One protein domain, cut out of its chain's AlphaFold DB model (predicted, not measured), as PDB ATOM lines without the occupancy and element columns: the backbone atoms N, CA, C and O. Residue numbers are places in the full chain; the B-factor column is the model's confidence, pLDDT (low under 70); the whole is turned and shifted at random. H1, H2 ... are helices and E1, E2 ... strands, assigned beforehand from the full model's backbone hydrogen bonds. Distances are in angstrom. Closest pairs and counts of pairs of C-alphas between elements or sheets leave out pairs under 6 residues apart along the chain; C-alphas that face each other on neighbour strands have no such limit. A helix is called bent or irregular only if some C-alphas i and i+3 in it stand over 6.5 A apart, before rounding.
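Overview. This is residues 4 to 142 of the 206 residues of an uncharacterized protein of Listeria grayi (UniProt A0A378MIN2). A twisted sheet of five strands, E1, E4, E3, E2 and E7, makes the core, with two helices, H1 and H3, over one face and the short helix H2 over part of the other. A small hairpin of two strands, E5 and E6, is set off at one end of the longest axis, away from the sheet. The printed part has 139 residues, with three named helices and seven named strands in the order H1, E1, H2, E2, E3, E4, E5, E6, H3, E7. The large sheet, in the order E1, E4, E3, E2, E7, is mixed, the small one antiparallel, and the class is mixed, helices and strands. The whole is compact, with a radius of gyration of the C-alphas of 14.6 A and spans of 42 by 30 by 26 A.

Along the chain. H1 begins the printed part with residues 4 to 17, from C-alpha 4 at (-44.388, 21.186, -27.380), and is 19.9 A long. E1 is residues 21 to 25, 13.8 A. H2, residues 36 to 44, 14.2 A, is irregular: C-alphas 40 and 43 are 7.1 A apart. E2 is residues 55 to 59, 13.3 A. E3, residues 63 to 72, measures 28.6 A. E4, residues 75 to 86, is the longest strand at 33.0 A and begins at C-alpha 75 at (-45.639, 17.279, -41.580). E5, residues 94 to 97, and E6, residues 100 to 103, measure 9.6 A and 9.7 A. H3, residues 113 to 128, is the longest helix at 21.7 A. E7, residues 137 to 141, is 13.1 A long and ends at C-alpha 141 at (-34.482, 44.256, -48.492).

Arrangement. In the large sheet E1 and E7 are the edge strands. E1 and E4 are antiparallel at 148 degrees, with N 24 and O 78 2.8 A apart, within hydrogen-bond range. E2, E3 and E4 form a meander, each strand the antiparallel neighbour of the one before, and both E2 and E3 and E3 and E4 are hairpins. Between E4 and E3, N 77 and O 70 are within hydrogen-bond range at 2.7 A, and between E2 and E3, N 58 and O 65 are within hydrogen-bond range at 2.8 A. E7 is parallel to E2 at 22 degrees, with N 57 and O 138 2.8 A apart. H3 is on the sheet at a height of 9.1 A, over E3 and only just over E2, with 3 of its C-alphas falling on E2. It runs along the strands, at 11 degrees to E3 on the local plane, and its closest C-alphas to E4 are those of Val 120 and Ile 81, 7.0 A apart. H1 is on the same face at a height of 8.0 A, only just over E1, with 3 of its C-alphas falling on it. H1 and H3 are close but not clearly touching, with the C-alphas of Leu 6 and Thr 127 7.8 A apart, at a shallow tilt of 22 degrees, opposite ways. H2 is on the opposite face at a height of 8.9 A, over E4 and across the strands, at 81 degrees on the local plane. E5 and E6 form a hairpin, with N 102 and O 95 2.8 A apart; E5 is apart from E4. Every O i to N i+4 pair is within range in H3, against 9 of 10 in H1 and 3 of 5 in H2.

Size, cuts and confidence. The C-alphas farthest apart, those of Gly 74 and Met 90, are 44.2 A apart. The printed part has no cut and no long link. Residues 85 to 86 of E4 pair in parallel with residues 110 to 111. The mean pLDDT of the printed part is 79.7, with residues 32 to 49 and 88 to 102 under 70.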
ATOM      1  N   GLU A   4     -44.082  20.672 -28.717       86.19
ATOM      2  CA  GLU A   4     -44.388  21.186 -27.380       86.19
ATOM      3  C   GLU A   4     -43.121  21.699 -26.682       86.19
ATOM      4  O   GLU A   4     -43.090  22.824 -26.168       86.19
ATOM      5  N   ARG A   5     -42.036  20.922 -26.728       88.06
ATOM      6  CA  ARG A   5     -40.721  21.320 -26.214       88.06
ATOM      7  C   ARG A   5     -40.182  22.536 -26.947       88.06
ATOM      8  O   ARG A   5     -39.752  23.488 -26.297       88.06
ATOM      9  N   LEU A   6     -40.253  22.528 -28.279       88.31
ATOM     10  CA  LEU A   6     -39.806  23.641 -29.117       88.31
ATOM     11  C   LEU A   6     -40.536  24.940 -28.742       88.31
ATOM     12  O   LEU A   6     -39.919  25.971 -28.479       88.31
ATOM     13  N   THR A   7     -41.854  24.844 -28.580       84.88
ATOM     14  CA  THR A   7     -42.708  25.946 -28.134       84.88
ATOM     15  C   THR A   7     -42.312  26.466 -26.749       84.88
ATOM     16  O   THR A   7     -42.264  27.677 -26.525       84.88
ATOM     17  N   ASN A   8     -42.016  25.581 -25.796       87.38
ATOM     18  CA  ASN A   8     -41.622  25.979 -24.443       87.38
ATOM     19  C   ASN A   8     -40.255  26.676 -24.405       87.38
ATOM     20  O   ASN A   8     -40.087  27.660 -23.673       87.38
ATOM     21  N   ILE A   9     -39.313  26.233 -25.238       89.88
ATOM     22  CA  ILE A   9     -38.021  26.902 -25.422       89.88
ATOM     23  C   ILE A   9     -38.239  28.312 -25.977       89.88
ATOM     24  O   ILE A   9     -37.757  29.282 -25.394       89.88
ATOM     25  N   TYR A  10     -39.038  28.454 -27.034       89.19
ATOM     26  CA  TYR A  10     -39.291  29.742 -27.686       89.19
ATOM     27  C   TYR A  10     -40.009  30.749 -26.786       89.19
ATOM     28  O   TYR A  10     -39.598  31.906 -26.708       89.19
ATOM     29  N   LYS A  11     -41.009  30.312 -26.009       84.25
ATOM     30  CA  LYS A  11     -41.633  31.152 -24.969       84.25
ATOM     31  C   LYS A  11     -40.614  31.681 -23.966       84.25
ATOM     32  O   LYS A  11     -40.696  32.829 -23.533       84.25
ATOM     33  N   THR A  12     -39.700  30.816 -23.537       88.56
ATOM     34  CA  THR A  12     -38.700  31.153 -22.522       88.56
ATOM     35  C   THR A  12     -37.669  32.123 -23.083       88.56
ATOM     36  O   THR A  12     -37.303  33.078 -22.398       88.56
ATOM     37  N   LEU A  13     -37.258  31.921 -24.336       89.19
ATOM     38  CA  LEU A  13     -36.384  32.837 -25.058       89.19
ATOM     39  C   LEU A  13     -37.027  34.212 -25.207       89.19
ATOM     40  O   LEU A  13     -36.404  35.190 -24.811       89.19
ATOM     41  N   TYR A  14     -38.286  34.293 -25.647       86.38
ATOM     42  CA  TYR A  14     -38.978  35.575 -25.813       86.38
ATOM     43  C   TYR A  14     -38.997  36.409 -24.525       86.38
ATOM     44  O   TYR A  14     -38.708  37.600 -24.562       86.38
ATOM     45  N   LYS A  15     -39.243  35.789 -23.363       85.56
ATOM     46  CA  LYS A  15     -39.213  36.491 -22.063       85.56
ATOM     47  C   LYS A  15     -37.864  37.149 -21.749       85.56
ATOM     48  O   LYS A  15     -37.817  38.049 -20.917       85.56
ATOM     49  N   ARG A  16     -36.775  36.676 -22.359       88.94
ATOM     50  CA  ARG A  16     -35.412  37.178 -22.140       88.94
ATOM     51  C   ARG A  16     -34.955  38.105 -23.254       88.94
ATOM     52  O   ARG A  16     -34.392  39.150 -22.966       88.94
ATOM     53  N   THR A  17     -35.209  37.735 -24.504       88.69
ATOM     54  CA  THR A  17     -34.687  38.441 -25.677       88.69
ATOM     55  C   THR A  17     -35.662  39.459 -26.239       88.69
ATOM     56  O   THR A  17     -35.235  40.363 -26.931       88.69
ATOM     57  N   HIS A  18     -36.963  39.326 -25.965       86.69
ATOM     58  CA  HIS A  18     -38.024  40.109 -26.608       86.69
ATOM     59  C   HIS A  18     -38.045  39.942 -28.141       86.69
ATOM     60  O   HIS A  18     -38.602  40.769 -28.859       86.69
ATOM     61  N   ILE A  19     -37.480  38.839 -28.647       88.81
ATOM     62  CA  ILE A  19     -37.560  38.426 -30.051       88.81
ATOM     63  C   ILE A  19     -38.608  37.314 -30.150       88.81
ATOM     64  O   ILE A  19     -38.377  36.218 -29.625       88.81
ATOM     65  N   PRO A  20     -39.788  37.571 -30.738       85.88
ATOM     66  CA  PRO A  20     -40.826  36.558 -30.831       85.88
ATOM     67  C   PRO A  20     -40.428  35.466 -31.828       85.88
ATOM     68  O   PRO A  20     -39.775  35.729 -32.835       85.88
ATOM     69  N   ILE A  21     -40.818  34.227 -31.530       88.12
ATOM     70  CA  ILE A  21     -40.619  33.076 -32.413       88.12
ATOM     71  C   ILE A  21     -41.942  32.322 -32.498       88.12
ATOM     72  O   ILE A  21     -42.545  32.008 -31.468       88.12
ATOM     73  N   GLN A  22     -42.404  32.050 -33.715       84.75
ATOM     74  CA  GLN A  22     -43.690  31.414 -33.986       84.75
ATOM     75  C   GLN A  22     -43.546  30.251 -34.957       84.75
ATOM     76  O   GLN A  22     -42.701  30.267 -35.848       84.75
ATOM     77  N   ILE A  23     -44.402  29.247 -34.773       86.25
ATOM     78  CA  ILE A  23     -44.489  28.076 -35.643       86.25
ATOM     79  C   ILE A  23     -45.833  28.137 -36.357       86.25
ATOM     80  O   ILE A  23     -46.880  28.252 -35.711       86.25
ATOM     81  N   PHE A  24     -45.790  28.024 -37.674       83.06
ATOM     82  CA  PHE A  24     -46.958  27.972 -38.537       83.06
ATOM     83  C   PHE A  24     -47.071  26.599 -39.177       83.06
ATOM     84  O   PHE A  24     -46.061  25.985 -39.530       83.06
ATOM     85  N   ASP A  25     -48.303  26.133 -39.350       83.88
ATOM     86  CA  ASP A  25     -48.580  25.021 -40.250       83.88
ATOM     87  C   ASP A  25     -48.446  25.447 -41.726       83.88
ATOM     88  O   ASP A  25     -48.233  26.617 -42.067       83.88
ATOM     89  N   GLU A  26     -48.569  24.472 -42.622       81.81
ATOM     90  CA  GLU A  26     -48.553  24.697 -44.069       81.81
ATOM     91  C   GLU A  26     -49.646  25.678 -44.529       81.81
ATOM     92  O   GLU A  26     -49.429  26.487 -45.436       81.81
ATOM     93  N   ALA A  27     -50.786  25.690 -43.837       78.94
ATOM     94  CA  ALA A  27     -51.943  26.532 -44.115       78.94
ATOM     95  C   ALA A  27     -51.861  27.947 -43.509       78.94
ATOM     96  O   ALA A  27     -52.842  28.685 -43.590       78.94
ATOM     97  N   ALA A  28     -50.700  28.371 -42.990       74.62
ATOM     98  CA  ALA A  28     -50.475  29.681 -42.357       74.62
ATOM     99  C   ALA A  28     -51.053  29.852 -40.953       74.62
ATOM    100  O   ALA A  28     -51.059  30.974 -40.438       74.62
ATOM    101  N   ASN A  29     -51.591  28.804 -40.345       78.44
ATOM    102  CA  ASN A  29     -52.191  28.934 -39.034       78.44
ATOM    103  C   ASN A  29     -51.083  28.888 -37.982       78.44
ATOM    104  O   ASN A  29     -50.279  27.951 -37.973       78.44
ATOM    105  N   PRO A  30     -51.018  29.883 -37.085       76.06
ATOM    106  CA  PRO A  30     -50.099  29.820 -35.964       76.06
ATOM    107  C   PRO A  30     -50.520  28.670 -35.047       76.06
ATOM    108  O   PRO A  30     -51.652  28.632 -34.563       76.06
ATOM    109  N   LEU A  31     -49.601  27.747 -34.775       73.12
ATOM    110  CA  LEU A  31     -49.839  26.625 -33.861       73.12
ATOM    111  C   LEU A  31     -49.733  27.045 -32.393       73.12
ATOM    112  O   LEU A  31     -50.230  26.348 -31.508       73.12
ATOM    113  N   PHE A  32     -49.099  28.189 -32.117       61.94
ATOM    114  CA  PHE A  32     -48.906  28.683 -30.761       61.94
ATOM    115  C   PHE A  32     -49.010  30.212 -30.653       61.94
ATOM    116  O   PHE A  32     -48.455  30.922 -31.484       61.94
ATOM    117  N   GLN A  33     -49.708  30.673 -29.599       50.12
ATOM    118  CA  GLN A  33     -50.052  32.063 -29.250       50.12
ATOM    119  C   GLN A  33     -50.412  32.953 -30.450       50.12
ATOM    120  O   GLN A  33     -49.542  33.488 -31.132       50.12
ATOM    121  N   LYS A  34     -51.711  33.244 -30.606       51.44
ATOM    122  CA  LYS A  34     -52.149  34.455 -31.311       51.44
ATOM    123  C   LYS A  34     -51.632  35.663 -30.530       51.44
ATOM    124  O   LYS A  34     -52.306  36.158 -29.631       51.44
ATOM    125  N   THR A  35     -50.410  36.096 -30.800       52.38
ATOM    126  CA  THR A  35     -49.982  37.423 -30.381       52.38
ATOM    127  C   THR A  35     -50.441  38.402 -31.449       52.38
ATOM    128  O   THR A  35     -50.499  38.079 -32.633       52.38
ATOM    129  N   THR A  36     -50.747  39.628 -31.040       54.25
ATOM    130  CA  THR A  36     -50.985  40.775 -31.927       54.25
ATOM    131  C   THR A  36     -49.953  40.890 -33.060       54.25
ATOM    132  O   THR A  36     -50.263  41.329 -34.164       54.25
ATOM    133  N   PHE A  37     -48.720  40.449 -32.803       53.12
ATOM    134  CA  PHE A  37     -47.626  40.452 -33.767       53.12
ATOM    135  C   PHE A  37     -47.838  39.479 -34.933       53.12
ATOM    136  O   PHE A  37     -47.402  39.776 -36.036       53.12
ATOM    137  N   THR A  38     -48.562  38.373 -34.741       52.19
ATOM    138  CA  THR A  38     -48.878  37.409 -35.807       52.19
ATOM    139  C   THR A  38     -49.731  38.021 -36.917       52.19
ATOM    140  O   THR A  38     -49.549  37.698 -38.088       52.19
ATOM    141  N   GLU A  39     -50.646  38.929 -36.568       55.31
ATOM    142  CA  GLU A  39     -51.448  39.665 -37.553       55.31
ATOM    143  C   GLU A  39     -50.615  40.732 -38.273       55.31
ATOM    144  O   GLU A  39     -50.717  40.859 -39.492       55.31
ATOM    145  N   LEU A  40     -49.729  41.428 -37.549       53.47
ATOM    146  CA  LEU A  40     -48.794  42.413 -38.114       53.47
ATOM    147  C   LEU A  40     -47.759  41.790 -39.060       53.47
ATOM    148  O   LEU A  40     -47.306  42.441 -39.997       53.47
ATOM    149  N   LEU A  41     -47.384  40.537 -38.816       54.69
ATOM    150  CA  LEU A  41     -46.415  39.796 -39.618       54.69
ATOM    151  C   LEU A  41     -47.032  39.110 -40.827       54.69
ATOM    152  O   LEU A  41     -46.299  38.737 -41.735       54.69
ATOM    153  N   ARG A  42     -48.360  38.957 -40.859       60.19
ATOM    154  CA  ARG A  42     -49.082  38.240 -41.916       60.19
ATOM    155  C   ARG A  42     -48.723  38.695 -43.343       60.19
ATOM    156  O   ARG A  42     -48.563  37.811 -44.180       60.19
ATOM    157  N   PRO A  43     -48.538  40.002 -43.631       54.12
ATOM    158  CA  PRO A  43     -48.100  40.485 -44.947       54.12
ATOM    159  C   PRO A  43     -46.643  40.151 -45.288       54.12
ATOM    160  O   PRO A  43     -46.274  40.149 -46.454       54.12
ATOM    161  N   PHE A  44     -45.819  39.881 -44.276       49.84
ATOM    162  CA  PHE A  44     -44.404  39.545 -44.417       49.84
ATOM    163  C   PHE A  44     -44.147  38.030 -44.363       49.84
ATOM    164  O   PHE A  44     -43.006  37.585 -44.462       49.84
ATOM    165  N   LEU A  45     -45.207  37.218 -44.248       56.91
ATOM    166  CA  LEU A  45     -45.166  35.760 -44.374       56.91
ATOM    167  C   LEU A  45     -45.006  35.329 -45.841       56.91
ATOM    168  O   LEU A  45     -45.694  34.404 -46.285       56.91
ATOM    169  N   ASP A  46     -44.118  35.975 -46.596       53.28
ATOM    170  CA  ASP A  46     -43.705  35.455 -47.893       53.28
ATOM    171  C   ASP A  46     -42.922  34.166 -47.634       53.28
ATOM    172  O   ASP A  46     -41.746  34.150 -47.271       53.28
ATOM    173  N   ARG A  47     -43.634  33.039 -47.746       56.72
ATOM    174  CA  ARG A  47     -43.094  31.683 -47.544       56.72
ATOM    175  C   ARG A  47     -42.255  31.212 -48.718       56.72
ATOM    176  O   ARG A  47     -41.780  30.075 -48.709       56.72
ATOM    177  N   GLN A  48     -42.115  32.044 -49.747       62.62
ATOM    178  CA  GLN A  48     -41.285  31.731 -50.891       62.62
ATOM    179  C   GLN A  48     -39.827  31.899 -50.494       62.62
ATOM    180  O   GLN A  48     -39.216  32.949 -50.657       62.62
ATOM    181  N   ILE A  49     -39.281  30.818 -49.953       69.62
ATOM    182  CA  ILE A  49     -37.845  30.650 -49.835       69.62
ATOM    183  C   ILE A  49     -37.323  30.464 -51.264       69.62
ATOM    184  O   ILE A  49     -37.752  29.514 -51.929       69.62
ATOM    185  N   PRO A  50     -36.456  31.362 -51.769       73.69
ATOM    186  CA  PRO A  50     -35.920  31.240 -53.116       73.69
ATOM    187  C   PRO A  50     -35.259  29.880 -53.321       73.69
ATOM    188  O   PRO A  50     -34.657  29.326 -52.398       73.69
ATOM    189  N   ASN A  51     -35.341  29.349 -54.543       71.62
ATOM    190  CA  ASN A  51     -34.734  28.062 -54.873       71.62
ATOM    191  C   ASN A  51     -33.255  28.026 -54.459       71.62
ATOM    192  O   ASN A  51     -32.461  28.862 -54.885       71.62
ATOM    193  N   GLY A  52     -32.899  27.030 -53.644       76.12
ATOM    194  CA  GLY A  52     -31.540  26.820 -53.140       76.12
ATOM    195  C   GLY A  52     -31.252  27.450 -51.774       76.12
ATOM    196  O   GLY A  52     -30.306  27.018 -51.122       76.12
ATOM    197  N   ALA A  53     -32.074  28.390 -51.300       85.44
ATOM    198  CA  ALA A  53     -31.972  28.898 -49.936       85.44
ATOM    199  C   ALA A  53     -32.670  27.950 -48.945       85.44
ATOM    200  O   ALA A  53     -33.655  27.286 -49.269       85.44
ATOM    201  N   LYS A  54     -32.167  27.896 -47.711       91.00
ATOM    202  CA  LYS A  54     -32.795  27.194 -46.577       91.00
ATOM    203  C   LYS A  54     -33.541  28.151 -45.654       91.00
ATOM    204  O   LYS A  54     -34.377  27.718 -44.866       91.00
ATOM    205  N   MET A  55     -33.233  29.440 -45.743       90.94
ATOM    206  CA  MET A  55     -33.792  30.483 -44.901       90.94
ATOM    207  C   MET A  55     -33.852  31.800 -45.670       90.94
ATOM    208  O   MET A  55     -32.963  32.109 -46.467       90.94
ATOM    209  N   VAL A  56     -34.876  32.594 -45.380       89.31
ATOM    210  CA  VAL A  56     -34.970  33.991 -45.806       89.31
ATOM    211  C   VAL A  56     -34.890  34.884 -44.578       89.31
ATOM    212  O   VAL A  56     -35.617  34.662 -43.614       89.31
ATOM    213  N   LEU A  57     -34.027  35.893 -44.620       89.75
ATOM    214  CA  LEU A  57     -34.052  37.042 -43.723       89.75
ATOM    215  C   LEU A  57     -34.612  38.224 -44.503       89.75
ATOM    216  O   LEU A  57     -34.126  38.545 -45.584       89.75
ATOM    217  N   THR A  58     -35.600  38.898 -43.943       85.94
ATOM    218  CA  THR A  58     -36.195  40.082 -44.546       85.94
ATOM    219  C   THR A  58     -35.940  41.281 -43.655       85.94
ATOM    220  O   THR A  58     -36.264  41.287 -42.465       85.94
ATOM    221  N   ASN A  59     -35.393  42.323 -44.263       86.19
ATOM    222  CA  ASN A  59     -35.193  43.618 -43.652       86.19
ATOM    223  C   ASN A  59     -36.065  44.638 -44.379       86.19
ATOM    224  O   ASN A  59     -35.795  44.989 -45.528       86.19
ATOM    225  N   ASN A  60     -37.112  45.115 -43.705       76.75
ATOM    226  CA  ASN A  60     -37.989  46.145 -44.262       76.75
ATOM    227  C   ASN A  60     -37.646  47.564 -43.805       76.75
ATOM    228  O   ASN A  60     -38.452  48.485 -43.951       76.75
ATOM    229  N   TYR A  61     -36.438  47.723 -43.266       76.00
ATOM    230  CA  TYR A  61     -35.856  48.936 -42.703       76.00
ATOM    231  C   TYR A  61     -36.483  49.409 -41.388       76.00
ATOM    232  O   TYR A  61     -35.816  50.101 -40.625       76.00
ATOM    233  N   LYS A  62     -37.703  48.976 -41.066       77.62
ATOM    234  CA  LYS A  62     -38.321  49.168 -39.749       77.62
ATOM    235  C   LYS A  62     -38.189  47.927 -38.869       77.62
ATOM    236  O   LYS A  62     -37.944  48.015 -37.669       77.62
ATOM    237  N   PHE A  63     -38.326  46.766 -39.493       82.38
ATOM    238  CA  PHE A  63     -38.353  45.463 -38.869       82.38
ATOM    239  C   PHE A  63     -37.416  44.478 -39.564       82.38
ATOM    240  O   PHE A  63     -37.307  44.457 -40.795       82.38
ATOM    241  N   LEU A  64     -36.822  43.607 -38.754       87.62
ATOM    242  CA  LEU A  64     -36.158  42.388 -39.195       87.62
ATOM    243  C   LEU A  64     -37.023  41.188 -38.826       87.62
ATOM    244  O   LEU A  64     -37.595  41.126 -37.735       87.62
ATOM    245  N   HIS A  65     -37.115  40.225 -39.729       88.56
ATOM    246  CA  HIS A  65     -37.647  38.902 -39.428       88.56
ATOM    247  C   HIS A  65     -36.981  37.858 -40.323       88.56
ATOM    248  O   HIS A  65     -36.402  38.191 -41.356       88.56
ATOM    249  N   ALA A  66     -37.050  36.596 -39.925       90.81
ATOM    250  CA  ALA A  66     -36.517  35.488 -40.697       90.81
ATOM    251  C   ALA A  66     -37.466  34.294 -40.683       90.81
ATOM    252  O   ALA A  66     -38.123  34.033 -39.676       90.81
ATOM    253  N   THR A  67     -37.490  33.551 -41.786       89.31
ATOM    254  CA  THR A  67     -38.351  32.380 -41.969       89.31
ATOM    255  C   THR A  67     -37.551  31.208 -42.519       89.31
ATOM    256  O   THR A  67     -36.758  31.368 -43.450       89.31
ATOM    257  N   PHE A  68     -37.785  30.010 -41.982       91.12
ATOM    258  CA  PHE A  68     -37.241  28.760 -42.521       91.12
ATOM    259  C   PHE A  68     -38.216  27.581 -42.354       91.12
ATOM    260  O   PHE A  68     -39.092  27.611 -41.479       91.12
ATOM    261  N   PRO A  69     -38.106  26.534 -43.195       90.12
ATOM    262  CA  PRO A  69     -39.001  25.390 -43.170       90.12
ATOM    263  C   PRO A  69     -38.576  24.416 -42.070       90.12
ATOM    264  O   PRO A  69     -37.391  24.155 -41.895       90.12
ATOM    265  N   TYR A  70     -39.540  23.820 -41.372       89.38
ATOM    266  CA  TYR A  70     -39.324  22.810 -40.336       89.38
ATOM    267  C   TYR A  70     -40.174  21.574 -40.595       89.38
ATOM    268  O   TYR A  70     -41.334  21.695 -40.972       89.38
ATOM    269  N   ARG A  71     -39.618  20.376 -40.399       89.50
ATOM    270  CA  ARG A  71     -40.358  19.119 -40.556       89.50
ATOM    271  C   ARG A  71     -40.388  18.352 -39.251       89.50
ATOM    272  O   ARG A  71     -39.349  18.114 -38.641       89.50
ATOM    273  N   PHE A  72     -41.577  17.911 -38.866       87.81
ATOM    274  CA  PHE A  72     -41.773  17.049 -37.709       87.81
ATOM    275  C   PHE A  72     -42.895  16.051 -37.990       87.81
ATOM    276  O   PHE A  72     -43.924  16.424 -38.543       87.81
ATOM    277  N   ALA A  73     -42.684  14.779 -37.637       86.88
ATOM    278  CA  ALA A  73     -43.658  13.698 -37.835       86.88
ATOM    279  C   ALA A  73     -44.231  13.598 -39.271       86.88
ATOM    280  O   ALA A  73     -45.397  13.277 -39.463       86.88
ATOM    281  N   GLY A  74     -43.412  13.892 -40.289       86.12
ATOM    282  CA  GLY A  74     -43.830  13.873 -41.697       86.12
ATOM    283  C   GLY A  74     -44.621  15.103 -42.159       86.12
ATOM    284  O   GLY A  74     -44.896  15.220 -43.349       86.12
ATOM    285  N   GLN A  75     -44.932  16.042 -41.264       88.44
ATOM    286  CA  GLN A  75     -45.639  17.279 -41.580       88.44
ATOM    287  C   GLN A  75     -44.672  18.461 -41.737       88.44
ATOM    288  O   GLN A  75     -43.653  18.559 -41.041       88.44
ATOM    289  N   GLN A  76     -45.000  19.354 -42.673       87.94
ATOM    290  CA  GLN A  76     -44.272  20.589 -42.937       87.94
ATOM    291  C   GLN A  76     -44.825  21.742 -42.088       87.94
ATOM    292  O   GLN A  76     -46.030  21.981 -42.024       87.94
ATOM    293  N   PHE A  77     -43.908  22.485 -41.487       87.12
ATOM    294  CA  PHE A  77     -44.141  23.694 -40.712       87.12
ATOM    295  C   PHE A  77     -43.191  24.797 -41.181       87.12
ATOM    296  O   PHE A  77     -42.227  24.550 -41.917       87.12
ATOM    297  N   TYR A  78     -43.433  26.014 -40.712       87.00
ATOM    298  CA  TYR A  78     -42.549  27.156 -40.908       87.00
ATOM    299  C   TYR A  78     -42.269  27.819 -39.572       87.00
ATOM    300  O   TYR A  78     -43.188  28.062 -38.790       87.00
ATOM    301  N   ILE A  79     -40.999  28.112 -39.317       89.25
ATOM    302  CA  ILE A  79     -40.584  28.882 -38.151       89.25
ATOM    303  C   ILE A  79     -40.333  30.307 -38.607       89.25
ATOM    304  O   ILE A  79     -39.563  30.532 -39.537       89.25
ATOM    305  N   LEU A  80     -40.989  31.244 -37.932       88.75
ATOM    306  CA  LEU A  80     -40.792  32.677 -38.077       88.75
ATOM    307  C   LEU A  80     -40.103  33.203 -36.821       88.75
ATOM    308  O   LEU A  80     -40.589  32.986 -35.711       88.75
ATOM    309  N   ILE A  81     -39.007  33.922 -37.006       90.19
ATOM    310  CA  ILE A  81     -38.288  34.638 -35.956       90.19
ATOM    311  C   ILE A  81     -38.447  36.132 -36.222       90.19
ATOM    312  O   ILE A  81     -38.200  36.590 -37.334       90.19
ATOM    313  N   GLY A  82     -38.838  36.890 -35.207       86.00
ATOM    314  CA  GLY A  82     -39.169  38.305 -35.320       86.00
ATOM    315  C   GLY A  82     -40.682  38.581 -35.275       86.00
ATOM    316  O   GLY A  82     -41.484  37.657 -35.123       86.00
ATOM    317  N   PRO A  83     -41.079  39.865 -35.339       84.12
ATOM    318  CA  PRO A  83     -40.237  40.972 -35.764       84.12
ATOM    319  C   PRO A  83     -39.315  41.455 -34.642       84.12
ATOM    320  O   PRO A  83     -39.654  41.363 -33.465       84.12
ATOM    321  N   THR A  84     -38.182  42.028 -35.018       86.38
ATOM    322  CA  THR A  84     -37.395  42.935 -34.171       86.38
ATOM    323  C   THR A  84     -37.318  44.295 -34.844       86.38
ATOM    324  O   THR A  84     -37.528  44.393 -36.051       86.38
ATOM    325  N   LEU A  85     -37.065  45.353 -34.080       84.69
ATOM    326  CA  LEU A  85     -36.833  46.688 -34.622       84.69
ATOM    327  C   LEU A  85     -35.416  46.779 -35.195       84.69
ATOM    328  O   LEU A  85     -34.472  46.224 -34.630       84.69
ATOM    329  N   VAL A  86     -35.257  47.510 -36.295       84.88
ATOM    330  CA  VAL A  86     -33.934  47.777 -36.870       84.88
ATOM    331  C   VAL A  86     -33.205  48.820 -36.021       84.88
ATOM    332  O   VAL A  86     -33.704  49.925 -35.797       84.88
ATOM    333  N   LEU A  87     -31.989  48.497 -35.582       79.88
ATOM    334  CA  LEU A  87     -31.129  49.437 -34.869       79.88
ATOM    335  C   LEU A  87     -30.829  50.678 -35.724       79.88
ATOM    336  O   LEU A  87     -30.304  50.590 -36.837       79.88
ATOM    337  N   GLY A  88     -31.126  51.849 -35.158       66.88
ATOM    338  CA  GLY A  88     -30.947  53.145 -35.812       66.88
ATOM    339  C   GLY A  88     -32.161  53.636 -36.604       66.88
ATOM    340  O   GLY A  88     -32.072  54.711 -37.196       66.88
ATOM    341  N   ASP A  89     -33.284  52.907 -36.608       68.56
ATOM    342  CA  ASP A  89     -34.553  53.483 -37.053       68.56
ATOM    343  C   ASP A  89     -35.070  54.487 -36.007       68.56
ATOM    344  O   ASP A  89     -35.295  54.148 -34.846       68.56
ATOM    345  N   MET A  90     -35.229  55.741 -36.434       52.97
ATOM    346  CA  MET A  90     -35.737  56.849 -35.614       52.97
ATOM    347  C   MET A  90     -37.236  57.083 -35.835       52.97
ATOM    348  O   MET A  90     -37.793  58.035 -35.284       52.97
ATOM    349  N   SER A  91     -37.889  56.262 -36.670       62.38
ATOM    350  CA  SER A  91     -39.331  56.347 -36.866       62.38
ATOM    351  C   SER A  91     -40.056  56.087 -35.546       62.38
ATOM    352  O   SER A  91     -39.634  55.251 -34.738       62.38
ATOM    353  N   GLU A  92     -41.158  56.808 -35.298       59.66
ATOM    354  CA  GLU A  92     -42.006  56.496 -34.153       59.66
ATOM    355  C   GLU A  92     -42.433  55.028 -34.272       59.66
ATOM    356  O   GLU A  92     -43.226  54.624 -35.130       59.66
ATOM    357  N   SER A  93     -41.872  54.202 -33.392       67.38
ATOM    358  CA  SER A  93     -42.179  52.778 -33.288       67.38
ATOM    359  C   SER A  93     -43.475  52.604 -32.497       67.38
ATOM    360  O   SER A  93     -43.552  51.822 -31.554       67.38
ATOM    361  N   ILE A  94     -44.481  53.409 -32.835       65.62
ATOM    362  CA  ILE A  94     -45.803  53.406 -32.233       65.62
ATOM    363  C   ILE A  94     -46.757  52.806 -33.254       65.62
ATOM    364  O   ILE A  94     -46.806  53.243 -34.402       65.62
ATOM    365  N   ILE A  95     -47.518  51.807 -32.828       64.81
ATOM    366  CA  ILE A  95     -48.618  51.253 -33.615       64.81
ATOM    367  C   ILE A  95     -49.932  51.487 -32.887       64.81
ATOM    368  O   ILE A  95     -49.981  51.472 -31.654       64.81
ATOM    369  N   GLU A  96     -51.003  51.693 -33.640       59.19
ATOM    370  CA  GLU A  96     -52.351  51.662 -33.088       59.19
ATOM    371  C   GLU A  96     -52.900  50.240 -33.147       59.19
ATOM    372  O   GLU A  96     -52.923  49.606 -34.198       59.19
ATOM    373  N   PHE A  97     -53.341  49.730 -31.999       53.69
ATOM    374  CA  PHE A  97     -53.934  48.405 -31.879       53.69
ATOM    375  C   PHE A  97     -55.151  48.462 -30.952       53.69
ATOM    376  O   PHE A  97     -55.031  48.843 -29.787       53.69
ATOM    377  N   HIS A  98     -56.336  48.127 -31.479       54.53
ATOM    378  CA  HIS A  98     -57.636  48.253 -30.793       54.53
ATOM    379  C   HIS A  98     -57.837  49.605 -30.079       54.53
ATOM    380  O   HIS A  98     -58.235  49.656 -28.915       54.53
ATOM    381  N   GLY A  99     -57.510  50.711 -30.755       54.25
ATOM    382  CA  GLY A  99     -57.661  52.064 -30.205       54.25
ATOM    383  C   GLY A  99     -56.631  52.444 -29.133       54.25
ATOM    384  O   GLY A  99     -56.774  53.481 -28.489       54.25
ATOM    385  N   LYS A 100     -55.587  51.631 -28.923       64.38
ATOM    386  CA  LYS A 100     -54.462  51.946 -28.034       64.38
ATOM    387  C   LYS A 100     -53.199  52.203 -28.842       64.38
ATOM    388  O   LYS A 100     -52.867  51.433 -29.739       64.38
ATOM    389  N   ARG A 101     -52.454  53.243 -28.464       67.19
ATOM    390  CA  ARG A 101     -51.115  53.525 -28.998       67.19
ATOM    391  C   ARG A 101     -50.093  52.686 -28.231       67.19
ATOM    392  O   ARG A 101     -49.890  52.890 -27.034       67.19
ATOM    393  N   LEU A 102     -49.484  51.714 -28.902       65.56
ATOM    394  CA  LEU A 102     -48.484  50.814 -28.334       65.56
ATOM    395  C   LEU A 102     -47.092  51.236 -28.784       65.56
ATOM    396  O   LEU A 102     -46.807  51.256 -29.976       65.56
ATOM    397  N   LEU A 103     -46.216  51.516 -27.820       75.75
ATOM    398  CA  LEU A 103     -44.798  51.737 -28.080       75.75
ATOM    399  C   LEU A 103     -44.087  50.383 -28.221       75.75
ATOM    400  O   LEU A 103     -43.891  49.682 -27.227       75.75
ATOM    401  N   LEU A 104     -43.711  50.017 -29.444       75.25
ATOM    402  CA  LEU A 104     -43.138  48.713 -29.792       75.25
ATOM    403  C   LEU A 104     -41.807  48.422 -29.099       75.25
ATOM    404  O   LEU A 104     -41.550  47.267 -28.774       75.25
ATOM    405  N   THR A 105     -41.007  49.445 -28.792       74.25
ATOM    406  CA  THR A 105     -39.734  49.289 -28.062       74.25
ATOM    407  C   THR A 105     -39.911  48.733 -26.646       74.25
ATOM    408  O   THR A 105     -38.945  48.296 -26.035       74.25
ATOM    409  N   LYS A 106     -41.139  48.715 -26.105       74.19
ATOM    410  CA  LYS A 106     -41.444  48.046 -24.830       74.19
ATOM    411  C   LYS A 106     -41.647  46.535 -24.962       74.19
ATOM    412  O   LYS A 106     -41.706  45.852 -23.947       74.19
ATOM    413  N   TYR A 107     -41.821  46.030 -26.180       75.88
ATOM    414  CA  TYR A 107     -42.274  44.659 -26.436       75.88
ATOM    415  C   TYR A 107     -41.365  43.877 -27.383       75.88
ATOM    416  O   TYR A 107     -41.451  42.647 -27.403       75.88
ATOM    417  N   LEU A 108     -40.533  44.574 -28.160       79.62
ATOM    418  CA  LEU A 108     -39.634  44.007 -29.157       79.62
ATOM    419  C   LEU A 108     -38.196  44.456 -28.906       79.62
ATOM    420  O   LEU A 108     -37.957  45.595 -28.503       79.62
ATOM    421  N   ALA A 109     -37.257  43.563 -29.203       86.25
ATOM    422  CA  ALA A 109     -35.841  43.896 -29.272       86.25
ATOM    423  C   ALA A 109     -35.543  44.879 -30.409       86.25
ATOM    424  O   ALA A 109     -36.259  44.918 -31.414       86.25
ATOM    425  N   THR A 110     -34.431  45.596 -30.268       89.31
ATOM    426  CA  THR A 110     -33.826  46.400 -31.329       89.31
ATOM    427  C   THR A 110     -32.475  45.787 -31.667       89.31
ATOM    428  O   THR A 110     -31.629  45.683 -30.786       89.31
ATOM    429  N   GLU A 111     -32.276  45.405 -32.923       89.56
ATOM    430  CA  GLU A 111     -31.120  44.617 -33.359       89.56
ATOM    431  C   GLU A 111     -30.512  45.196 -34.639       89.56
ATOM    432  O   GLU A 111     -31.216  45.737 -35.502       89.56
ATOM    433  N   SER A 112     -29.196  45.062 -34.802       89.62
ATOM    434  CA  SER A 112     -28.592  45.203 -36.126       89.62
ATOM    435  C   SER A 112     -28.912  43.977 -36.996       89.62
ATOM    436  O   SER A 112     -29.166  42.887 -36.487       89.62
ATOM    437  N   GLU A 113     -28.867  44.117 -38.328       89.75
ATOM    438  CA  GLU A 113     -29.074  42.976 -39.246       89.75
ATOM    439  C   GLU A 113     -28.094  41.826 -38.959       89.75
ATOM    440  O   GLU A 113     -28.465  40.659 -39.042       89.75
ATOM    441  N   LYS A 114     -26.859  42.167 -38.567       91.50
ATOM    442  CA  LYS A 114     -25.811  41.203 -38.234       91.50
ATOM    443  C   LYS A 114     -26.133  40.427 -36.953       91.50
ATOM    444  O   LYS A 114     -26.128  39.204 -36.986       91.50
ATOM    445  N   GLU A 115     -26.419  41.121 -35.852       93.38
ATOM    446  CA  GLU A 115     -26.723  40.477 -34.560       93.38
ATOM    447  C   GLU A 115     -28.004  39.644 -34.650       93.38
ATOM    448  O   GLU A 115     -28.059  38.511 -34.170       93.38
ATOM    449  N   PHE A 116     -29.010  40.150 -35.371       94.81
ATOM    450  CA  PHE A 116     -30.222  39.393 -35.642       94.81
ATOM    451  C   PHE A 116     -29.942  38.128 -36.464       94.81
ATOM    452  O   PHE A 116     -30.485  37.067 -36.155       94.81
ATOM    453  N   LEU A 117     -29.081  38.202 -37.484       94.88
ATOM    454  CA  LEU A 117     -28.693  37.030 -38.267       94.88
ATOM    455  C   LEU A 117     -27.960  35.988 -37.409       94.88
ATOM    456  O   LEU A 117     -28.285  34.805 -37.498       94.88
ATOM    457  N   GLU A 118     -27.027  36.410 -36.555       95.19
ATOM    458  CA  GLU A 118     -26.320  35.521 -35.620       95.19
ATOM    459  C   GLU A 118     -27.304  34.827 -34.662       95.19
ATOM    460  O   GLU A 118     -27.241  33.608 -34.462       95.19
ATOM    461  N   PHE A 119     -28.284  35.571 -34.135       95.56
ATOM    462  CA  PHE A 119     -29.362  35.015 -33.318       95.56
ATOM    463  C   PHE A 119     -30.182  33.970 -34.085       95.56
ATOM    464  O   PHE A 119     -30.415  32.865 -33.591       95.56
ATOM    465  N   VAL A 120     -30.601  34.286 -35.310       95.19
ATOM    466  CA  VAL A 120     -31.384  33.381 -36.160       95.19
ATOM    467  C   VAL A 120     -30.595  32.113 -36.496       95.19
ATOM    468  O   VAL A 120     -31.152  31.017 -36.416       95.19
ATOM    469  N   GLN A 121     -29.302  32.226 -36.813       95.25
ATOM    470  CA  GLN A 121     -28.426  31.082 -37.083       95.25
ATOM    471  C   GLN A 121     -28.296  30.163 -35.864       95.25
ATOM    472  O   GLN A 121     -28.388  28.944 -36.013       95.25
ATOM    473  N   MET A 122     -28.160  30.725 -34.660       95.31
ATOM    474  CA  MET A 122     -28.161  29.949 -33.417       95.31
ATOM    475  C   MET A 122     -29.482  29.186 -33.240       95.31
ATOM    476  O   MET A 122     -29.467  27.989 -32.950       95.31
ATOM    477  N   ILE A 123     -30.632  29.843 -33.434       94.50
ATOM    478  CA  ILE A 123     -31.941  29.179 -33.320       94.50
ATOM    479  C   ILE A 123     -32.097  28.083 -34.373       94.50
ATOM    480  O   ILE A 123     -32.588  26.997 -34.051       94.50
ATOM    481  N   TYR A 124     -31.666  28.338 -35.609       94.69
ATOM    482  CA  TYR A 124     -31.671  27.342 -36.672       94.69
ATOM    483  C   TYR A 124     -30.837  26.123 -36.270       94.69
ATOM    484  O   TYR A 124     -31.348  25.008 -36.317       94.69
ATOM    485  N   GLN A 125     -29.610  26.323 -35.781       93.94
ATOM    486  CA  GLN A 125     -28.733  25.234 -35.352       93.94
ATOM    487  C   GLN A 125     -29.338  24.421 -34.205       93.94
ATOM    488  O   GLN A 125     -29.350  23.196 -34.266       93.94
ATOM    489  N   LEU A 126     -29.924  25.082 -33.204       91.94
ATOM    490  CA  LEU A 126     -30.613  24.412 -32.095       91.94
ATOM    491  C   LEU A 126     -31.848  23.619 -32.544       91.94
ATOM    492  O   LEU A 126     -32.226  22.640 -31.904       91.94
ATOM    493  N   THR A 127     -32.506  24.060 -33.616       91.38
ATOM    494  CA  THR A 127     -33.772  23.473 -34.077       91.38
ATOM    495  C   THR A 127     -33.564  22.358 -35.100       91.38
ATOM    496  O   THR A 127     -34.295  21.364 -35.082       91.38
ATOM    497  N   MET A 128     -32.585  22.533 -35.986       90.94
ATOM    498  CA  MET A 128     -32.311  21.672 -37.138       90.94
ATOM    499  C   MET A 128     -31.132  20.732 -36.935       90.94
ATOM    500  O   MET A 128     -30.944  19.849 -37.766       90.94
ATOM    501  N   ASP A 129     -30.335  20.939 -35.883       90.06
ATOM    502  CA  ASP A 129     -29.063  20.238 -35.675       90.06
ATOM    503  C   ASP A 129     -28.124  20.364 -36.894       90.06
ATOM    504  O   ASP A 129     -27.439  19.433 -37.311       90.06
ATOM    505  N   ALA A 130     -28.147  21.540 -37.530       90.44
ATOM    506  CA  ALA A 130     -27.396  21.842 -38.742       90.44
ATOM    507  C   ALA A 130     -27.006  23.320 -38.783       90.44
ATOM    508  O   ALA A 130     -27.766  24.183 -38.348       90.44
ATOM    509  N   SER A 131     -25.849  23.623 -39.365       92.44
ATOM    510  CA  SER A 131     -25.392  25.003 -39.550       92.44
ATOM    511  C   SER A 131     -25.787  25.546 -40.922       92.44
ATOM    512  O   SER A 131     -25.861  24.805 -41.906       92.44
ATOM    513  N   LEU A 132     -26.019  26.857 -40.987       91.56
ATOM    514  CA  LEU A 132     -26.211  27.588 -42.236       91.56
ATOM    515  C   LEU A 132     -24.875  28.147 -42.730       91.56
ATOM    516  O   LEU A 132     -24.061  28.622 -41.940       91.56
ATOM    517  N   THR A 133     -24.680  28.140 -44.043       89.94
ATOM    518  CA  THR A 133     -23.636  28.905 -44.733       89.94
ATOM    519  C   THR A 133     -24.246  30.122 -45.425       89.94
ATOM    520  O   THR A 133     -25.462  30.204 -45.585       89.94
ATOM    521  N   GLU A 134     -23.419  31.059 -45.893       84.75
ATOM    522  CA  GLU A 134     -23.893  32.250 -46.621       84.75
ATOM    523  C   GLU A 134     -24.784  31.901 -47.826       84.75
ATOM    524  O   GLU A 134     -25.737  32.613 -48.117       84.75
ATOM    525  N   LYS A 135     -24.526  30.769 -48.496       87.19
ATOM    526  CA  LYS A 135     -25.315  30.312 -49.652       87.19
ATOM    527  C   LYS A 135     -26.707  29.808 -49.275       87.19
ATOM    528  O   LYS A 135     -27.595  29.785 -50.120       87.19
ATOM    529  N   ASP A 136     -26.888  29.389 -48.026       90.12
ATOM    530  CA  ASP A 136     -28.161  28.883 -47.522       90.12
ATOM    531  C   ASP A 136     -29.119  30.017 -47.121       90.12
ATOM    532  O   ASP A 136     -30.289  29.762 -46.826       90.12
ATOM    533  N   ILE A 137     -28.628  31.259 -47.081       89.62
ATOM    534  CA  ILE A 137     -29.328  32.420 -46.538       89.62
ATOM    535  C   ILE A 137     -29.629  33.395 -47.670       89.62
ATOM    536  O   ILE A 137     -28.729  33.954 -48.291       89.62
ATOM    537  N   SER A 138     -30.910  33.648 -47.910       88.12
ATOM    538  CA  SER A 138     -31.338  34.747 -48.769       88.12
ATOM    539  C   SER A 138     -31.687  35.955 -47.906       88.12
ATOM    540  O   SER A 138     -32.491  35.837 -46.985       88.12
ATOM    541  N   ILE A 139     -31.086  37.114 -48.186       86.00
ATOM    542  CA  ILE A 139     -31.433  38.376 -47.522       86.00
ATOM    543  C   ILE A 139     -32.242  39.230 -48.495       86.00
ATOM    544  O   ILE A 139     -31.770  39.544 -49.587       86.00
ATOM    545  N   SER A 140     -33.450  39.607 -48.089       82.12
ATOM    546  CA  SER A 140     -34.364  40.438 -48.864       82.12
ATOM    547  C   SER A 140     -34.552  41.803 -48.205       82.12
ATOM    548  O   SER A 140     -34.942  41.899 -47.041       82.12
ATOM    549  N   HIS A 141     -34.294  42.878 -48.952       77.69
ATOM    550  CA  HIS A 141     -34.482  44.256 -48.492       77.69
ATOM    551  C   HIS A 141     -35.742  44.864 -49.127       77.69
ATOM    552  O   HIS A 141     -35.685  45.435 -50.217       77.69
ATOM    553  N   ILE A 142     -36.889  44.748 -48.452       70.25
ATOM    554  CA  ILE A 142     -38.204  45.163 -48.977       70.25
ATOM    555  C   ILE A 142     -38.712  46.357 -48.177       70.25
ATOM    556  O   ILE A 142     -39.136  46.185 -47.046       70.25
TER     557      ILE A 142